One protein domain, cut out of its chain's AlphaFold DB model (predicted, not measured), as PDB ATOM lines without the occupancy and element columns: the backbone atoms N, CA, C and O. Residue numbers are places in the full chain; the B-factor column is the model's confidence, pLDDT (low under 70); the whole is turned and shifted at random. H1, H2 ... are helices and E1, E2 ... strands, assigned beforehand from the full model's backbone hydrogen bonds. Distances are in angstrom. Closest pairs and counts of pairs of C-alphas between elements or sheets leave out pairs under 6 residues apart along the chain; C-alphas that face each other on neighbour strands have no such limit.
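This is residues 294 to 415 of the 611 residues of an uncharacterized protein of Natrinema pallidum (UniProt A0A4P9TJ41). One twisted sheet of six strands makes a wall, with two helices over one face and no named helix over the other; H1 crosses E1 and E2, while H2 lies along E4. The 122 printed residues hold H1, H2, then E1 to E6, a meander in which each strand is the antiparallel neighbour of the one before, also its order across the sheet. The class is mixed, in two layers, helices on one face of a sheet; the whole is compact, with a radius of gyration of the C-alphas of 14.7 A and spans of 44 by 38 by 26 A.

Start at H1, residues 294 to 307, at a height of 8.2 A over the sheet; it runs across E1, residues 330 to 335, at 87 degrees on the local plane, with closest C-alphas Arg 299 and Ala 332, 5.5 A apart. H2, residues 310 to 316, is on the same face at a height of 8.4 A, along E4, residues 371 to 381, at 4 degrees on the local plane; their closest C-alphas, Leu 315 and Asn 376, are 6.8 A apart. In both helices every O i to N i+4 pair is within hydrogen-bond range. Then read five antiparallel hairpins by N and O pairs within hydrogen-bond range: E1 with E2, residues 342 to 350, N 331 and O 346, 2.9 A; E2 with E3, residues 357 to 365, N 347 and O 360, 2.7 A; E3 with E4, N 361 and O 375, 2.8 A; E4 with E5, residues 387 to 395, N 380 and O 389, 2.8 A; E5 with E6, residues 408 to 414, N 392 and O 411, 2.9 A.

Find C-alpha 294 at (-9.614, -24.751, 45.982); from there H1 runs 19.5 A. E4, 30.5 A, starts at (-24.972, -42.466, 35.168), and E6 ends at C-alpha 414, (-48.816, -30.539, 45.287).

The C-alphas farthest apart, Gly 384 and Thr 401, are 44.4 A apart. The printed part has no cut; the links H2 to E1 and E5 to E6 are long. Residues 338, 399 and 400 are under 70 in pLDDT.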
ATOM      1  N   ALA A 294      -9.697 -23.380  46.474       94.19
ATOM      2  CA  ALA A 294      -9.614 -24.751  45.982       94.19
ATOM      3  C   ALA A 294     -10.929 -25.533  46.126       94.19
ATOM      4  O   ALA A 294     -11.235 -26.353  45.263       94.19
ATOM      5  N   LYS A 295     -11.773 -25.248  47.134       90.94
ATOM      6  CA  LYS A 295     -13.138 -25.823  47.193       90.94
ATOM      7  C   LYS A 295     -14.004 -25.359  46.031       90.94
ATOM      8  O   LYS A 295     -14.864 -26.091  45.534       90.94
ATOM      9  N   SER A 296     -13.863 -24.094  45.654       93.44
ATOM     10  CA  SER A 296     -14.594 -23.525  44.523       93.44
ATOM     11  C   SER A 296     -14.100 -24.143  43.218       93.44
ATOM     12  O   SER A 296     -14.929 -24.605  42.432       93.44
ATOM     13  N   SER A 297     -12.782 -24.285  43.062       96.31
ATOM     14  CA  SER A 297     -12.173 -24.955  41.914       96.31
ATOM     15  C   SER A 297     -12.548 -26.433  41.816       96.31
ATOM     16  O   SER A 297     -12.928 -26.883  40.740       96.31
ATOM     17  N   ALA A 298     -12.557 -27.181  42.922       93.62
ATOM     18  CA  ALA A 298     -12.977 -28.587  42.943       93.62
ATOM     19  C   ALA A 298     -14.420 -28.766  42.445       93.62
ATOM     20  O   ALA A 298     -14.700 -29.615  41.597       93.62
ATOM     21  N   ARG A 299     -15.343 -27.909  42.909       94.56
ATOM     22  CA  ARG A 299     -16.742 -27.906  42.447       94.56
ATOM     23  C   ARG A 299     -16.848 -27.606  40.956       94.56
ATOM     24  O   ARG A 299     -17.605 -28.275  40.256       94.56
ATOM     25  N   LEU A 300     -16.111 -26.606  40.477       97.44
ATOM     26  CA  LEU A 300     -16.115 -26.207  39.071       97.44
ATOM     27  C   LEU A 300     -15.514 -27.290  38.164       97.44
ATOM     28  O   LEU A 300     -16.062 -27.547  37.091       97.44
ATOM     29  N   GLN A 301     -14.442 -27.948  38.602       97.56
ATOM     30  CA  GLN A 301     -13.802 -29.041  37.870       97.56
ATOM     31  C   GLN A 301     -14.696 -30.278  37.805       97.56
ATOM     32  O   GLN A 301     -14.969 -30.777  36.711       97.56
ATOM     33  N   MET A 302     -15.268 -30.706  38.937       96.00
ATOM     34  CA  MET A 302     -16.224 -31.816  38.945       96.00
ATOM     35  C   MET A 302     -17.435 -31.497  38.059       96.00
ATOM     36  O   MET A 302     -17.824 -32.306  37.221       96.00
ATOM     37  N   ALA A 303     -18.004 -30.294  38.159       97.62
ATOM     38  CA  ALA A 303     -19.099 -29.878  37.285       97.62
ATOM     39  C   ALA A 303     -18.729 -29.940  35.795       97.62
ATOM     40  O   ALA A 303     -19.525 -30.435  34.997       97.62
ATOM     41  N   ALA A 304     -17.524 -29.507  35.418       97.94
ATOM     42  CA  ALA A 304     -17.050 -29.577  34.040       97.94
ATOM     43  C   ALA A 304     -16.962 -31.027  33.524       97.94
ATOM     44  O   ALA A 304     -17.293 -31.288  32.367       97.94
ATOM     45  N   GLU A 305     -16.586 -32.000  34.355       96.81
ATOM     46  CA  GLU A 305     -16.654 -33.417  33.966       96.81
ATOM     47  C   GLU A 305     -18.087 -33.901  33.721       96.81
ATOM     48  O   GLU A 305     -18.345 -34.690  32.807       96.81
ATOM     49  N   PHE A 306     -19.031 -33.450  34.549       97.25
ATOM     50  CA  PHE A 306     -20.444 -33.790  34.395       97.25
ATOM     51  C   PHE A 306     -21.054 -33.149  33.147       97.25
ATOM     52  O   PHE A 306     -21.877 -33.780  32.487       97.25
ATOM     53  N   GLU A 307     -20.615 -31.949  32.766       97.19
ATOM     54  CA  GLU A 307     -21.044 -31.262  31.540       97.19
ATOM     55  C   GLU A 307     -20.717 -32.042  30.255       97.19
ATOM     56  O   GLU A 307     -21.397 -31.877  29.242       97.19
ATOM     57  N   ARG A 308     -19.721 -32.935  30.304       95.75
ATOM     58  CA  ARG A 308     -19.319 -33.809  29.186       95.75
ATOM     59  C   ARG A 308     -20.167 -35.074  29.060       95.75
ATOM     60  O   ARG A 308     -19.983 -35.847  28.126       95.75
ATOM     61  N   GLN A 309     -21.098 -35.301  29.984       95.69
ATOM     62  CA  GLN A 309     -21.969 -36.472  29.956       95.69
ATOM     63  C   GLN A 309     -23.183 -36.239  29.051       95.69
ATOM     64  O   GLN A 309     -23.844 -35.202  29.113       95.69
ATOM     65  N   ASP A 310     -23.581 -37.257  28.289       95.31
ATOM     66  CA  ASP A 310     -24.815 -37.215  27.487       95.31
ATOM     67  C   ASP A 310     -26.061 -36.921  28.339       95.31
ATOM     68  O   ASP A 310     -26.971 -36.217  27.898       95.31
ATOM     69  N   ALA A 311     -26.091 -37.424  29.578       95.56
ATOM     70  CA  ALA A 311     -27.165 -37.152  30.532       95.56
ATOM     71  C   ALA A 311     -27.281 -35.660  30.873       95.56
ATOM     72  O   ALA A 311     -28.396 -35.155  31.004       95.56
ATOM     73  N   TYR A 312     -26.156 -34.943  30.959       96.75
ATOM     74  CA  TYR A 312     -26.156 -33.499  31.176       96.75
ATOM     75  C   TYR A 312     -26.797 -32.774  29.999       96.75
ATOM     76  O   TYR A 312     -27.734 -32.002  30.191       96.75
ATOM     77  N   ASN A 313     -26.359 -33.075  28.774       95.81
ATOM     78  CA  ASN A 313     -26.923 -32.465  27.570       95.81
ATOM     79  C   ASN A 313     -28.424 -32.748  27.446       95.81
ATOM     80  O   ASN A 313     -29.202 -31.855  27.104       95.81
ATOM     81  N   ARG A 314     -28.843 -33.973  27.786       95.75
ATOM     82  CA  ARG A 314     -30.250 -34.376  27.776       95.75
ATOM     83  C   ARG A 314     -31.094 -33.592  28.782       95.75
ATOM     84  O   ARG A 314     -32.162 -33.117  28.401       95.75
ATOM     85  N   LEU A 315     -30.638 -33.466  30.030       96.12
ATOM     86  CA  LEU A 315     -31.347 -32.738  31.092       96.12
ATOM     87  C   LEU A 315     -31.372 -31.233  30.836       96.12
ATOM     88  O   LEU A 315     -32.424 -30.608  30.966       96.12
ATOM     89  N   ARG A 316     -30.235 -30.669  30.417       96.62
ATOM     90  CA  ARG A 316     -30.097 -29.253  30.067       96.62
ATOM     91  C   ARG A 316     -31.032 -28.853  28.932       96.62
ATOM     92  O   ARG A 316     -31.545 -27.743  28.949       96.62
ATOM     93  N   ALA A 317     -31.267 -29.725  27.954       95.62
ATOM     94  CA  ALA A 317     -32.173 -29.426  26.844       95.62
ATOM     95  C   ALA A 317     -33.644 -29.250  27.275       95.62
ATOM     96  O   ALA A 317     -34.418 -28.651  26.536       95.62
ATOM     97  N   GLU A 318     -34.026 -29.757  28.450       95.62
ATOM     98  CA  GLU A 318     -35.406 -29.739  28.969       95.62
ATOM     99  C   GLU A 318     -35.555 -28.856  30.211       95.62
ATOM    100  O   GLU A 318     -36.604 -28.838  30.860       95.62
ATOM    101  N   VAL A 319     -34.487 -28.160  30.599       95.50
ATOM    102  CA  VAL A 319     -34.496 -27.357  31.811       95.50
ATOM    103  C   VAL A 319     -35.216 -26.030  31.566       95.50
ATOM    104  O   VAL A 319     -34.960 -25.336  30.586       95.50
ATOM    105  N   ALA A 320     -36.140 -25.664  32.453       94.25
ATOM    106  CA  ALA A 320     -36.942 -24.445  32.344       94.25
ATOM    107  C   ALA A 320     -36.285 -23.269  33.085       94.25
ATOM    108  O   ALA A 320     -36.865 -22.692  34.009       94.25
ATOM    109  N   GLY A 321     -35.053 -22.953  32.695       94.25
ATOM    110  CA  GLY A 321     -34.259 -21.845  33.214       94.25
ATOM    111  C   GLY A 321     -32.828 -21.901  32.689       94.25
ATOM    112  O   GLY A 321     -32.460 -22.780  31.908       94.25
ATOM    113  N   ARG A 322     -31.980 -20.990  33.154       95.56
ATOM    114  CA  ARG A 322     -30.551 -20.993  32.845       95.56
ATOM    115  C   ARG A 322     -29.777 -21.774  33.900       95.56
ATOM    116  O   ARG A 322     -29.882 -21.504  35.094       95.56
ATOM    117  N   VAL A 323     -28.971 -22.736  33.456       97.06
ATOM    118  CA  VAL A 323     -28.055 -23.484  34.327       97.06
ATOM    119  C   VAL A 323     -26.930 -22.558  34.784       97.06
ATOM    120  O   VAL A 323     -26.249 -21.957  33.950       97.06
ATOM    121  N   ARG A 324     -26.732 -22.435  36.100       96.38
ATOM    122  CA  ARG A 324     -25.604 -21.684  36.657       96.38
ATOM    123  C   ARG A 324     -24.318 -22.494  36.561       96.38
ATOM    124  O   ARG A 324     -24.324 -23.693  36.821       96.38
ATOM    125  N   HIS A 325     -23.224 -21.812  36.244       96.75
ATOM    126  CA  HIS A 325     -21.887 -22.408  36.120       96.75
ATOM    127  C   HIS A 325     -20.844 -21.738  37.020       96.75
ATOM    128  O   HIS A 325     -19.646 -21.880  36.809       96.75
ATOM    129  N   ASP A 326     -21.307 -20.982  38.012       96.19
ATOM    130  CA  ASP A 326     -20.473 -20.412  39.061       96.19
ATOM    131  C   ASP A 326     -20.423 -21.335  40.288       96.19
ATOM    132  O   ASP A 326     -21.359 -22.099  40.542       96.19
ATOM    133  N   ALA A 327     -19.363 -21.229  41.092       94.12
ATOM    134  CA  ALA A 327     -19.162 -22.102  42.248       94.12
ATOM    135  C   ALA A 327     -20.305 -22.036  43.284       94.12
ATOM    136  O   ALA A 327     -20.597 -23.040  43.927       94.12
ATOM    137  N   ALA A 328     -20.998 -20.900  43.445       92.00
ATOM    138  CA  ALA A 328     -22.139 -20.777  44.365       92.00
ATOM    139  C   ALA A 328     -23.446 -21.370  43.793       92.00
ATOM    140  O   ALA A 328     -24.388 -21.693  44.533       92.00
ATOM    141  N   GLY A 329     -23.504 -21.504  42.468       91.69
ATOM    142  CA  GLY A 329     -24.530 -22.211  41.716       91.69
ATOM    143  C   GLY A 329     -24.328 -23.724  41.678       91.69
ATOM    144  O   GLY A 329     -25.270 -24.430  41.336       91.69
ATOM    145  N   ILE A 330     -23.149 -24.223  42.050       93.62
ATOM    146  CA  ILE A 330     -22.790 -25.640  41.972       93.62
ATOM    147  C   ILE A 330     -22.655 -26.231  43.376       93.62
ATOM    148  O   ILE A 330     -21.958 -25.706  44.244       93.62
ATOM    149  N   TYR A 331     -23.302 -27.370  43.576       90.56
ATOM    150  CA  TYR A 331     -23.061 -28.254  44.704       90.56
ATOM    151  C   TYR A 331     -22.518 -29.574  44.169       90.56
ATOM    152  O   TYR A 331     -23.098 -30.139  43.246       90.56
ATOM    153  N   ALA A 332     -21.412 -30.047  44.725       86.88
ATOM    154  CA  ALA A 332     -20.749 -31.266  44.294       86.88
ATOM    155  C   ALA A 332     -20.453 -32.119  45.526       86.88
ATOM    156  O   ALA A 332     -20.044 -31.584  46.558       86.88
ATOM    157  N   ILE A 333     -20.697 -33.420  45.429       85.88
ATOM    158  CA  ILE A 333     -20.448 -34.365  46.510       85.88
ATOM    159  C   ILE A 333     -19.909 -35.675  45.952       85.88
ATOM    160  O   ILE A 333     -20.422 -36.210  44.970       85.88
ATOM    161  N   SER A 334     -18.908 -36.189  46.647       82.19
ATOM    162  CA  SER A 334     -18.325 -37.507  46.462       82.19
ATOM    163  C   SER A 334     -18.754 -38.383  47.633       82.19
ATOM    164  O   SER A 334     -18.680 -37.961  48.787       82.19
ATOM    165  N   SER A 335     -19.246 -39.584  47.351       81.25
ATOM    166  CA  SER A 335     -19.577 -40.584  48.362       81.25
ATOM    167  C   SER A 335     -18.812 -41.862  48.071       81.25
ATOM    168  O   SER A 335     -18.973 -42.455  47.004       81.25
ATOM    169  N   ASP A 336     -18.020 -42.291  49.046       75.50
ATOM    170  CA  ASP A 336     -17.190 -43.498  48.972       75.50
ATOM    171  C   ASP A 336     -17.918 -44.747  49.482       75.50
ATOM    172  O   ASP A 336     -17.319 -45.804  49.652       75.50
ATOM    173  N   ALA A 337     -19.239 -44.650  49.684       71.00
ATOM    174  CA  ALA A 337     -20.044 -45.752  50.183       71.00
ATOM    175  C   ALA A 337     -19.926 -46.982  49.265       71.00
ATOM    176  O   ALA A 337     -20.342 -46.986  48.097       71.00
ATOM    177  N   GLU A 338     -19.369 -48.059  49.815       64.81
ATOM    178  CA  GLU A 338     -19.322 -49.353  49.153       64.81
ATOM    179  C   GLU A 338     -20.737 -49.896  48.865       64.81
ATOM    180  O   GLU A 338     -21.691 -49.608  49.593       64.81
ATOM    181  N   PRO A 339     -20.917 -50.708  47.804       73.00
ATOM    182  CA  PRO A 339     -19.888 -51.264  46.919       73.00
ATOM    183  C   PRO A 339     -19.541 -50.380  45.711       73.00
ATOM    184  O   PRO A 339     -18.820 -50.831  44.819       73.00
ATOM    185  N   ARG A 340     -20.117 -49.177  45.588       80.19
ATOM    186  CA  ARG A 340     -19.947 -48.353  44.385       80.19
ATOM    187  C   ARG A 340     -19.888 -46.870  44.734       80.19
ATOM    188  O   ARG A 340     -20.950 -46.251  44.791       80.19
ATOM    189  N   PRO A 341     -18.676 -46.302  44.838       85.12
ATOM    190  CA  PRO A 341     -18.501 -44.871  44.988       85.12
ATOM    191  C   PRO A 341     -19.263 -44.101  43.909       85.12
ATOM    192  O   PRO A 341     -19.286 -44.494  42.730       85.12
ATOM    193  N   VAL A 342     -19.912 -43.020  44.318       87.50
ATOM    194  CA  VAL A 342     -20.674 -42.140  43.436       87.50
ATOM    195  C   VAL A 342     -20.224 -40.706  43.605       87.50
ATOM    196  O   VAL A 342     -19.935 -40.258  44.710       87.50
ATOM    197  N   ASP A 343     -20.260 -39.980  42.499       90.31
ATOM    198  CA  ASP A 343     -20.160 -38.531  42.500       90.31
ATOM    199  C   ASP A 343     -21.518 -37.977  42.084       90.31
ATOM    200  O   ASP A 343     -22.214 -38.553  41.234       90.31
ATOM    201  N   ALA A 344     -21.909 -36.854  42.666       91.06
ATOM    202  CA  ALA A 344     -23.117 -36.142  42.297       91.06
ATOM    203  C   ALA A 344     -22.845 -34.646  42.192       91.06
ATOM    204  O   ALA A 344     -22.209 -34.051  43.059       91.06
ATOM    205  N   VAL A 345     -23.393 -34.030  41.149       93.62
ATOM    206  CA  VAL A 345     -23.366 -32.581  40.957       93.62
ATOM    207  C   VAL A 345     -24.791 -32.070  40.823       93.62
ATOM    208  O   VAL A 345     -25.612 -32.644  40.105       93.62
ATOM    209  N   VAL A 346     -25.078 -30.969  41.510       95.06
ATOM    210  CA  VAL A 346     -26.314 -30.199  41.412       95.06
ATOM    211  C   VAL A 346     -25.982 -28.794  40.937       95.06
ATOM    212  O   VAL A 346     -25.266 -28.046  41.598       95.06
ATOM    213  N   PHE A 347     -26.558 -28.420  39.805       97.12
ATOM    214  CA  PHE A 347     -26.535 -27.080  39.254       97.12
ATOM    215  C   PHE A 347     -27.821 -26.358  39.649       97.12
ATOM    216  O   PHE A 347     -28.923 -26.808  39.334       97.12
ATOM    217  N   LYS A 348     -27.707 -25.219  40.321       96.19
ATOM    218  CA  LYS A 348     -28.834 -24.312  40.535       96.19
ATOM    219  C   LYS A 348     -29.224 -23.666  39.216       96.19
ATOM    220  O   LYS A 348     -28.378 -23.358  38.375       96.19
ATOM    221  N   LEU A 349     -30.514 -23.415  39.069       95.62
ATOM    222  CA  LEU A 349     -31.039 -22.642  37.960       95.62
ATOM    223  C   LEU A 349     -31.206 -21.182  38.368       95.62
ATOM    224  O   LEU A 349     -31.355 -20.837  39.541       95.62
ATOM    225  N   THR A 350     -31.180 -20.322  37.371       93.88
ATOM    226  CA  THR A 350     -31.541 -18.911  37.454       93.88
ATOM    227  C   THR A 350     -32.419 -18.580  36.254       93.88
ATOM    228  O   THR A 350     -32.575 -19.421  35.370       93.88
ATOM    229  N   ASP A 351     -33.060 -17.413  36.256       91.31
ATOM    230  CA  ASP A 351     -33.997 -17.027  35.195       91.31
ATOM    231  C   ASP A 351     -35.080 -18.109  34.963       91.31
ATOM    232  O   ASP A 351     -35.438 -18.446  33.840       91.31
ATOM    233  N   VAL A 352     -35.553 -18.734  36.050       92.69
ATOM    234  CA  VAL A 352     -36.440 -19.905  36.005       92.69
ATOM    235  C   VAL A 352     -37.831 -19.490  35.525       92.69
ATOM    236  O   VAL A 352     -38.478 -18.638  36.131       92.69
ATOM    237  N   HIS A 353     -38.322 -20.117  34.455       92.62
ATOM    238  CA  HIS A 353     -39.655 -19.839  33.891       92.62
ATOM    239  C   HIS A 353     -40.740 -20.768  34.464       92.62
ATOM    240  O   HIS A 353     -41.935 -20.577  34.222       92.62
ATOM    241  N   ARG A 354     -40.323 -21.806  35.198       91.75
ATOM    242  CA  ARG A 354     -41.180 -22.823  35.812       91.75
ATOM    243  C   ARG A 354     -40.893 -22.926  37.308       91.75
ATOM    244  O   ARG A 354     -39.925 -23.560  37.709       91.75
ATOM    245  N   GLY A 355     -41.775 -22.362  38.122       92.69
ATOM    246  CA  GLY A 355     -41.560 -22.269  39.568       92.69
ATOM    247  C   GLY A 355     -40.756 -21.030  39.952       92.69
ATOM    248  O   GLY A 355     -40.452 -20.187  39.113       92.69
ATOM    249  N   ASN A 356     -40.460 -20.907  41.241       93.00
ATOM    250  CA  ASN A 356     -39.670 -19.823  41.824       93.00
ATOM    251  C   ASN A 356     -38.182 -20.189  41.910       93.00
ATOM    252  O   ASN A 356     -37.322 -19.316  41.857       93.00
ATOM    253  N   GLU A 357     -37.882 -21.481  42.044       92.75
ATOM    254  CA  GLU A 357     -36.532 -22.030  42.122       92.75
ATOM    255  C   GLU A 357     -36.458 -23.298  41.276       92.75
ATOM    256  O   GLU A 357     -37.453 -24.012  41.110       92.75
ATOM    257  N   GLY A 358     -35.259 -23.631  40.813       93.31
ATOM    258  CA  GLY A 358     -35.021 -24.951  40.263       93.31
ATOM    259  C   GLY A 358     -33.563 -25.366  40.314       93.31
ATOM    260  O   GLY A 358     -32.662 -24.564  40.580       93.31
ATOM    261  N   SER A 359     -33.339 -26.648  40.074       96.38
ATOM    262  CA  SER A 359     -32.019 -27.257  39.999       96.38
ATOM    263  C   SER A 359     -31.999 -28.386  38.976       96.38
ATOM    264  O   SER A 359     -33.026 -28.976  38.647       96.38
ATOM    265  N   MET A 360     -30.813 -28.695  38.475       97.44
ATOM    266  CA  MET A 360     -30.523 -29.873  37.670       97.44
ATOM    267  C   MET A 360     -29.474 -30.686  38.413       97.44
ATOM    268  O   MET A 360     -28.456 -30.137  38.821       97.44
ATOM    269  N   SER A 361     -29.695 -31.982  38.597       95.50
ATOM    270  CA  SER A 361     -28.747 -32.855  39.289       95.50
ATOM    271  C   SER A 361     -28.447 -34.109  38.492       95.50
ATOM    272  O   SER A 361     -29.304 -34.614  37.763       95.50
ATOM    273  N   ILE A 362     -27.216 -34.591  38.625       95.50
ATOM    274  CA  ILE A 362     -26.710 -35.785  37.955       95.50
ATOM    275  C   ILE A 362     -25.830 -36.534  38.947       95.50
ATOM    276  O   ILE A 362     -25.015 -35.926  39.636       95.50
ATOM    277  N   THR A 363     -25.973 -37.852  38.983       93.62
ATOM    278  CA  THR A 363     -25.158 -38.754  39.795       93.62
ATOM    279  C   THR A 363     -24.550 -39.811  38.885       93.62
ATOM    280  O   THR A 363     -25.266 -40.401  38.069       93.62
ATOM    281  N   LYS A 364     -23.250 -40.073  39.020       94.12
ATOM    282  CA  LYS A 364     -22.526 -41.122  38.288       94.12
ATOM    283  C   LYS A 364     -21.746 -41.994  39.263       94.12
ATOM    284  O   LYS A 364     -21.340 -41.538  40.324       94.12
ATOM    285  N   HIS A 365     -21.512 -43.245  38.898       91.88
ATOM    286  CA  HIS A 365     -20.500 -44.052  39.574       91.88
ATOM    287  C   HIS A 365     -19.115 -43.494  39.236       91.88
ATOM    288  O   HIS A 365     -18.811 -43.345  38.051       91.88
ATOM    289  N   ARG A 366     -18.278 -43.222  40.246       88.44
ATOM    290  CA  ARG A 366     -16.955 -42.596  40.056       88.44
ATOM    291  C   ARG A 366     -16.075 -43.417  39.113       88.44
ATOM    292  O   ARG A 366     -15.589 -42.920  38.107       88.44
ATOM    293  N   ASN A 367     -15.973 -44.719  39.388       88.00
ATOM    294  CA  ASN A 367     -15.036 -45.608  38.693       88.00
ATOM    295  C   ASN A 367     -15.447 -45.947  37.254       88.00
ATOM    296  O   ASN A 367     -14.594 -46.126  36.390       88.00
ATOM    297  N   SER A 368     -16.746 -46.102  36.988       91.38
ATOM    298  CA  SER A 368     -17.239 -46.477  35.654       91.38
ATOM    299  C   SER A 368     -17.708 -45.286  34.825       91.38
ATOM    300  O   SER A 368     -17.993 -45.460  33.641       91.38
ATOM    301  N   GLY A 369     -17.894 -44.115  35.441       92.06
ATOM    302  CA  GLY A 369     -18.554 -42.957  34.834       92.06
ATOM    303  C   GLY A 369     -20.034 -43.181  34.499       92.06
ATOM    304  O   GLY A 369     -20.689 -42.288  33.969       92.06
ATOM    305  N   SER A 370     -20.595 -44.361  34.789       91.94
ATOM    306  CA  SER A 370     -21.966 -44.690  34.405       91.94
ATOM    307  C   SER A 370     -22.960 -43.882  35.227       91.94
ATOM    308  O   SER A 370     -22.900 -43.896  36.459       91.94
ATOM    309  N   ILE A 371     -23.901 -43.240  34.543       94.00
ATOM    310  CA  ILE A 371     -24.972 -42.466  35.168       94.00
ATOM    311  C   ILE A 371     -25.823 -43.386  36.049       94.00
ATOM    312  O   ILE A 371     -26.225 -44.468  35.630       94.00
ATOM    313  N   VAL A 372     -26.071 -42.947  37.278       90.75
ATOM    314  CA  VAL A 372     -26.944 -43.596  38.267       90.75
ATOM    315  C   VAL A 372     -28.314 -42.934  38.231       90.75
ATOM    316  O   VAL A 372     -29.336 -43.612  38.169       90.75
ATOM    317  N   ALA A 373     -28.331 -41.601  38.239       91.12
ATOM    318  CA  ALA A 373     -29.544 -40.803  38.251       91.12
ATOM    319  C   ALA A 373     -29.310 -39.439  37.595       91.12
ATOM    320  O   ALA A 373     -28.193 -38.925  37.563       91.12
ATOM    321  N   GLY A 374     -30.387 -38.837  37.105       92.94
ATOM    322  CA  GLY A 374     -30.399 -37.468  36.612       92.94
ATOM    323  C   GLY A 374     -31.801 -36.886  36.738       92.94
ATOM    324  O   GLY A 374     -32.770 -37.609  36.509       92.94
ATOM    325  N   LYS A 375     -31.943 -35.623  37.145       95.62
ATOM    326  CA  LYS A 375     -33.262 -34.978  37.272       95.62
ATOM    327  C   LYS A 375     -33.192 -33.455  37.208       95.62
ATOM    328  O   LYS A 375     -32.206 -32.868  37.654       95.62
ATOM    329  N   ASN A 376     -34.282 -32.842  36.758       97.19
ATOM    330  CA  ASN A 376     -34.571 -31.423  36.959       97.19
ATOM    331  C   ASN A 376     -35.633 -31.281  38.056       97.19
ATOM    332  O   ASN A 376     -36.665 -31.947  38.001       97.19
ATOM    333  N   THR A 377     -35.396 -30.416  39.035       93.56
ATOM    334  CA  THR A 377     -36.306 -30.144  40.152       93.56
ATOM    335  C   THR A 377     -36.772 -28.700  40.077       93.56
ATOM    336  O   THR A 377     -35.955 -27.800  39.895       93.56
ATOM    337  N   TYR A 378     -38.067 -28.472  40.266       96.06
ATOM    338  CA  TYR A 378     -38.675 -27.144  40.309       96.06
ATOM    339  C   TYR A 378     -39.518 -27.002  41.566       96.06
ATOM    340  O   TYR A 378     -40.260 -27.921  41.925       96.06
ATOM    341  N   HIS A 379     -39.429 -25.845  42.210       91.19
ATOM    342  CA  HIS A 379     -40.196 -25.521  43.407       91.19
ATOM    343  C   HIS A 379     -41.058 -24.292  43.160       91.19
ATOM    344  O   HIS A 379     -40.574 -23.282  42.651       91.19
ATOM    345  N   TRP A 380     -42.318 -24.363  43.574       94.38
ATOM    346  CA  TRP A 380     -43.199 -23.212  43.695       94.38
ATOM    347  C   TRP A 380     -43.367 -22.901  45.170       94.38
ATOM    348  O   TRP A 380     -43.655 -23.792  45.974       94.38
ATOM    349  N   ARG A 381     -43.174 -21.636  45.513       88.06
ATOM    350  CA  ARG A 381     -43.331 -21.116  46.855       88.06
ATOM    351  C   ARG A 381     -44.450 -20.087  46.887       88.06
ATOM    352  O   ARG A 381     -44.595 -19.296  45.956       88.06
ATOM    353  N   THR A 382     -45.188 -20.072  47.987       86.88
ATOM    354  CA  THR A 382     -46.111 -18.984  48.311       86.88
ATOM    355  C   THR A 382     -45.336 -17.692  48.582       86.88
ATOM    356  O   THR A 382     -44.126 -17.718  48.819       86.88
ATOM    357  N   ASP A 383     -46.038 -16.560  48.640       84.38
ATOM    358  CA  ASP A 383     -45.447 -15.269  49.030       84.38
ATOM    359  C   ASP A 383     -44.784 -15.314  50.425       84.38
ATOM    360  O   ASP A 383     -43.874 -14.537  50.710       84.38
ATOM    361  N   GLY A 384     -45.216 -16.242  51.291       80.06
ATOM    362  CA  GLY A 384     -44.626 -16.504  52.608       80.06
ATOM    363  C   GLY A 384     -43.434 -17.470  52.594       80.06
ATOM    364  O   GLY A 384     -42.949 -17.842  53.656       80.06
ATOM    365  N   GLY A 385     -42.974 -17.914  51.421       81.12
ATOM    366  CA  GLY A 385     -41.837 -18.828  51.268       81.12
ATOM    367  C   GLY A 385     -42.170 -20.323  51.379       81.12
ATOM    368  O   GLY A 385     -41.276 -21.152  51.173       81.12
ATOM    369  N   HIS A 386     -43.434 -20.688  51.629       80.62
ATOM    370  CA  HIS A 386     -43.867 -22.085  51.784       80.62
ATOM    371  C   HIS A 386     -43.892 -22.830  50.471       80.62
ATOM    372  O   HIS A 386     -44.452 -22.331  49.505       80.62
ATOM    373  N   LEU A 387     -43.309 -24.031  50.454       82.50
ATOM    374  CA  LEU A 387     -43.360 -24.924  49.305       82.50
ATOM    375  C   LEU A 387     -44.816 -25.337  49.063       82.50
ATOM    376  O   LEU A 387     -45.389 -26.088  49.843       82.50
ATOM    377  N   GLU A 388     -45.401 -24.819  47.991       90.00
ATOM    378  CA  GLU A 388     -46.767 -25.120  47.550       90.00
ATOM    379  C   GLU A 388     -46.769 -26.295  46.576       90.00
ATOM    380  O   GLU A 388     -47.671 -27.126  46.569       90.00
ATOM    381  N   LYS A 389     -45.734 -26.382  45.742       92.31
ATOM    382  CA  LYS A 389     -45.622 -27.415  44.719       92.31
ATOM    383  C   LYS A 389     -44.167 -27.743  44.450       92.31
ATOM    384  O   LYS A 389     -43.305 -26.865  44.454       92.31
ATOM    385  N   MET A 390     -43.896 -29.006  44.162       92.19
ATOM    386  CA  MET A 390     -42.623 -29.486  43.645       92.19
ATOM    387  C   MET A 390     -42.883 -30.296  42.388       92.19
ATOM    388  O   MET A 390     -43.858 -31.041  42.292       92.19
ATOM    389  N   GLN A 391     -41.986 -30.179  41.423       94.94
ATOM    390  CA  GLN A 391     -42.029 -31.008  40.239       94.94
ATOM    391  C   GLN A 391     -40.647 -31.553  39.913       94.94
ATOM    392  O   GLN A 391     -39.665 -30.816  39.966       94.94
ATOM    393  N   LEU A 392     -40.597 -32.834  39.557       93.81
ATOM    394  CA  LEU A 392     -39.388 -33.563  39.207       93.81
ATOM    395  C   LEU A 392     -39.507 -34.084  37.777       93.81
ATOM    396  O   LEU A 392     -40.447 -34.812  37.475       93.81
ATOM    397  N   ASP A 393     -38.548 -33.758  36.918       95.44
ATOM    398  CA  ASP A 393     -38.389 -34.386  35.606       95.44
ATOM    399  C   ASP A 393     -37.178 -35.328  35.681       95.44
ATOM    400  O   ASP A 393     -36.032 -34.878  35.682       95.44
ATOM    401  N   THR A 394     -37.427 -36.632  35.809       94.62
ATOM    402  CA  THR A 394     -36.407 -37.656  36.094       94.62
ATOM    403  C   THR A 394     -35.967 -38.383  34.829       94.62
ATOM    404  O   THR A 394     -36.797 -38.853  34.054       94.62
ATOM    405  N   LEU A 395     -34.657 -38.519  34.642       91.94
ATOM    406  CA  LEU A 395     -34.039 -39.230  33.528       91.94
ATOM    407  C   LEU A 395     -34.229 -40.747  33.647       91.94
ATOM    408  O   LEU A 395     -33.840 -41.360  34.642       91.94
ATOM    409  N   GLU A 396     -34.755 -41.375  32.597       91.62
ATOM    410  CA  GLU A 396     -34.931 -42.829  32.541       91.62
ATOM    411  C   GLU A 396     -33.627 -43.556  32.148       91.62
ATOM    412  O   GLU A 396     -33.422 -43.964  31.004       91.62
ATOM    413  N   VAL A 397     -32.717 -43.730  33.109       84.56
ATOM    414  CA  VAL A 397     -31.364 -44.282  32.873       84.56
ATOM    415  C   VAL A 397     -31.374 -45.762  32.436       84.56
ATOM    416  O   VAL A 397     -30.511 -46.191  31.674       84.56
ATOM    417  N   GLY A 398     -32.354 -46.559  32.879       77.44
ATOM    418  CA  GLY A 398     -32.387 -48.013  32.646       77.44
ATOM    419  C   GLY A 398     -33.097 -48.487  31.369       77.44
ATOM    420  O   GLY A 398     -32.970 -49.656  31.010       77.44
ATOM    421  N   SER A 399     -33.864 -47.623  30.694       67.75
ATOM    422  CA  SER A 399     -34.707 -47.998  29.543       67.75
ATOM    423  C   SER A 399     -34.109 -47.608  28.185       67.75
ATOM    424  O   SER A 399     -34.557 -48.105  27.149       67.75
ATOM    425  N   ALA A 400     -33.104 -46.728  28.168       66.06
ATOM    426  CA  ALA A 400     -32.612 -46.099  26.951       66.06
ATOM    427  C   ALA A 400     -31.437 -46.854  26.309       66.06
ATOM    428  O   ALA A 400     -30.516 -47.307  26.982       66.06
ATOM    429  N   THR A 401     -31.425 -46.930  24.974       70.31
ATOM    430  CA  THR A 401     -30.281 -47.448  24.198       70.31
ATOM    431  C   THR A 401     -29.083 -46.500  24.209       70.31
ATOM    432  O   THR A 401     -27.949 -46.955  24.089       70.31
ATOM    433  N   THR A 402     -29.330 -45.194  24.357       83.62
ATOM    434  CA  THR A 402     -28.324 -44.139  24.560       83.62
ATOM    435  C   THR A 402     -28.876 -43.092  25.526       83.62
ATOM    436  O   THR A 402     -30.082 -42.832  25.518       83.62
ATOM    437  N   MET A 403     -28.023 -42.458  26.334       87.06
ATOM    438  CA  MET A 403     -28.468 -41.429  27.289       87.06
ATOM    439  C   MET A 403     -29.037 -40.187  26.592       87.06
ATOM    440  O   MET A 403     -30.000 -39.598  27.078       87.06
ATOM    441  N   SER A 404     -28.540 -39.848  25.400       83.00
ATOM    442  CA  SER A 404     -29.074 -38.753  24.579       83.00
ATOM    443  C   SER A 404     -30.539 -38.945  24.166       83.00
ATOM    444  O   SER A 404     -31.228 -37.968  23.887       83.00
ATOM    445  N   SER A 405     -31.026 -40.191  24.114       84.00
ATOM    446  CA  SER A 405     -32.409 -40.523  23.742       84.00
ATOM    447  C   SER A 405     -33.310 -40.869  24.930       84.00
ATOM    448  O   SER A 405     -34.459 -41.252  24.717       84.00
ATOM    449  N   ALA A 406     -32.798 -40.811  26.161       89.06
ATOM    450  CA  ALA A 406     -33.562 -41.200  27.341       89.06
ATOM    451  C   ALA A 406     -34.775 -40.277  27.559       89.06
ATOM    452  O   ALA A 406     -34.692 -39.057  27.386       89.06
ATOM    453  N   GLY A 407     -35.917 -40.863  27.927       91.25
ATOM    454  CA  GLY A 407     -37.115 -40.112  28.302       91.25
ATOM    455  C   GLY A 407     -36.920 -39.350  29.615       91.25
ATOM    456  O   GLY A 407     -36.032 -39.681  30.404       91.25
ATOM    457  N   LEU A 408     -37.756 -38.330  29.839       94.19
ATOM    458  CA  LEU A 408     -37.935 -37.731  31.160       94.19
ATOM    459  C   LEU A 408     -39.327 -38.091  31.678       94.19
ATOM    460  O   LEU A 408     -40.325 -37.831  31.002       94.19
ATOM    461  N   ALA A 409     -39.385 -38.675  32.869       93.81
ATOM    462  CA  ALA A 409     -40.623 -38.913  33.592       93.81
ATOM    463  C   ALA A 409     -40.911 -37.713  34.498       93.81
ATOM    464  O   ALA A 409     -40.110 -37.385  35.373       93.81
ATOM    465  N   THR A 410     -42.050 -37.060  34.280       96.12
ATOM    466  CA  THR A 410     -42.490 -35.930  35.099       96.12
ATOM    467  C   THR A 410     -43.372 -36.403  36.249       96.12
ATOM    468  O   THR A 410     -44.442 -36.969  36.025       96.12
ATOM    469  N   GLU A 411     -42.973 -36.078  37.472       94.25
ATOM    470  CA  GLU A 411     -43.760 -36.260  38.690       94.25
ATOM    471  C   GLU A 411     -44.074 -34.903  39.316       94.25
ATOM    472  O   GLU A 411     -43.231 -34.007  39.359       94.25
ATOM    473  N   THR A 412     -45.309 -34.731  39.785       94.31
ATOM    474  CA  THR A 412     -45.776 -33.503  40.437       94.31
ATOM    475  C   THR A 412     -46.254 -33.819  41.843       94.31
ATOM    476  O   THR A 412     -47.022 -34.758  42.041       94.31
ATOM    477  N   PHE A 413     -45.813 -33.003  42.791       87.31
ATOM    478  CA  PHE A 413     -46.191 -33.061  44.192       87.31
ATOM    479  C   PHE A 413     -46.805 -31.717  44.553       87.31
ATOM    480  O   PHE A 413     -46.103 -30.708  44.595       87.31
ATOM    481  N   ASP A 414     -48.113 -31.703  44.766       91.25
ATOM    482  CA  ASP A 414     -48.816 -30.539  45.287       91.25
ATOM    483  C   ASP A 414     -48.899 -30.680  46.812       91.25
ATOM    484  O   ASP A 414     -49.228 -31.747  47.339       91.25
ATOM    485  N   PHE A 415     -48.550 -29.613  47.519       83.75
ATOM    486  CA  PHE A 415     -48.575 -29.541  48.969       83.75
ATOM    487  C   PHE A 415     -49.728 -28.629  49.359       83.75
ATOM    488  O   PHE A 415     -49.696 -27.428  49.086       83.75
TER     489      PHE A 415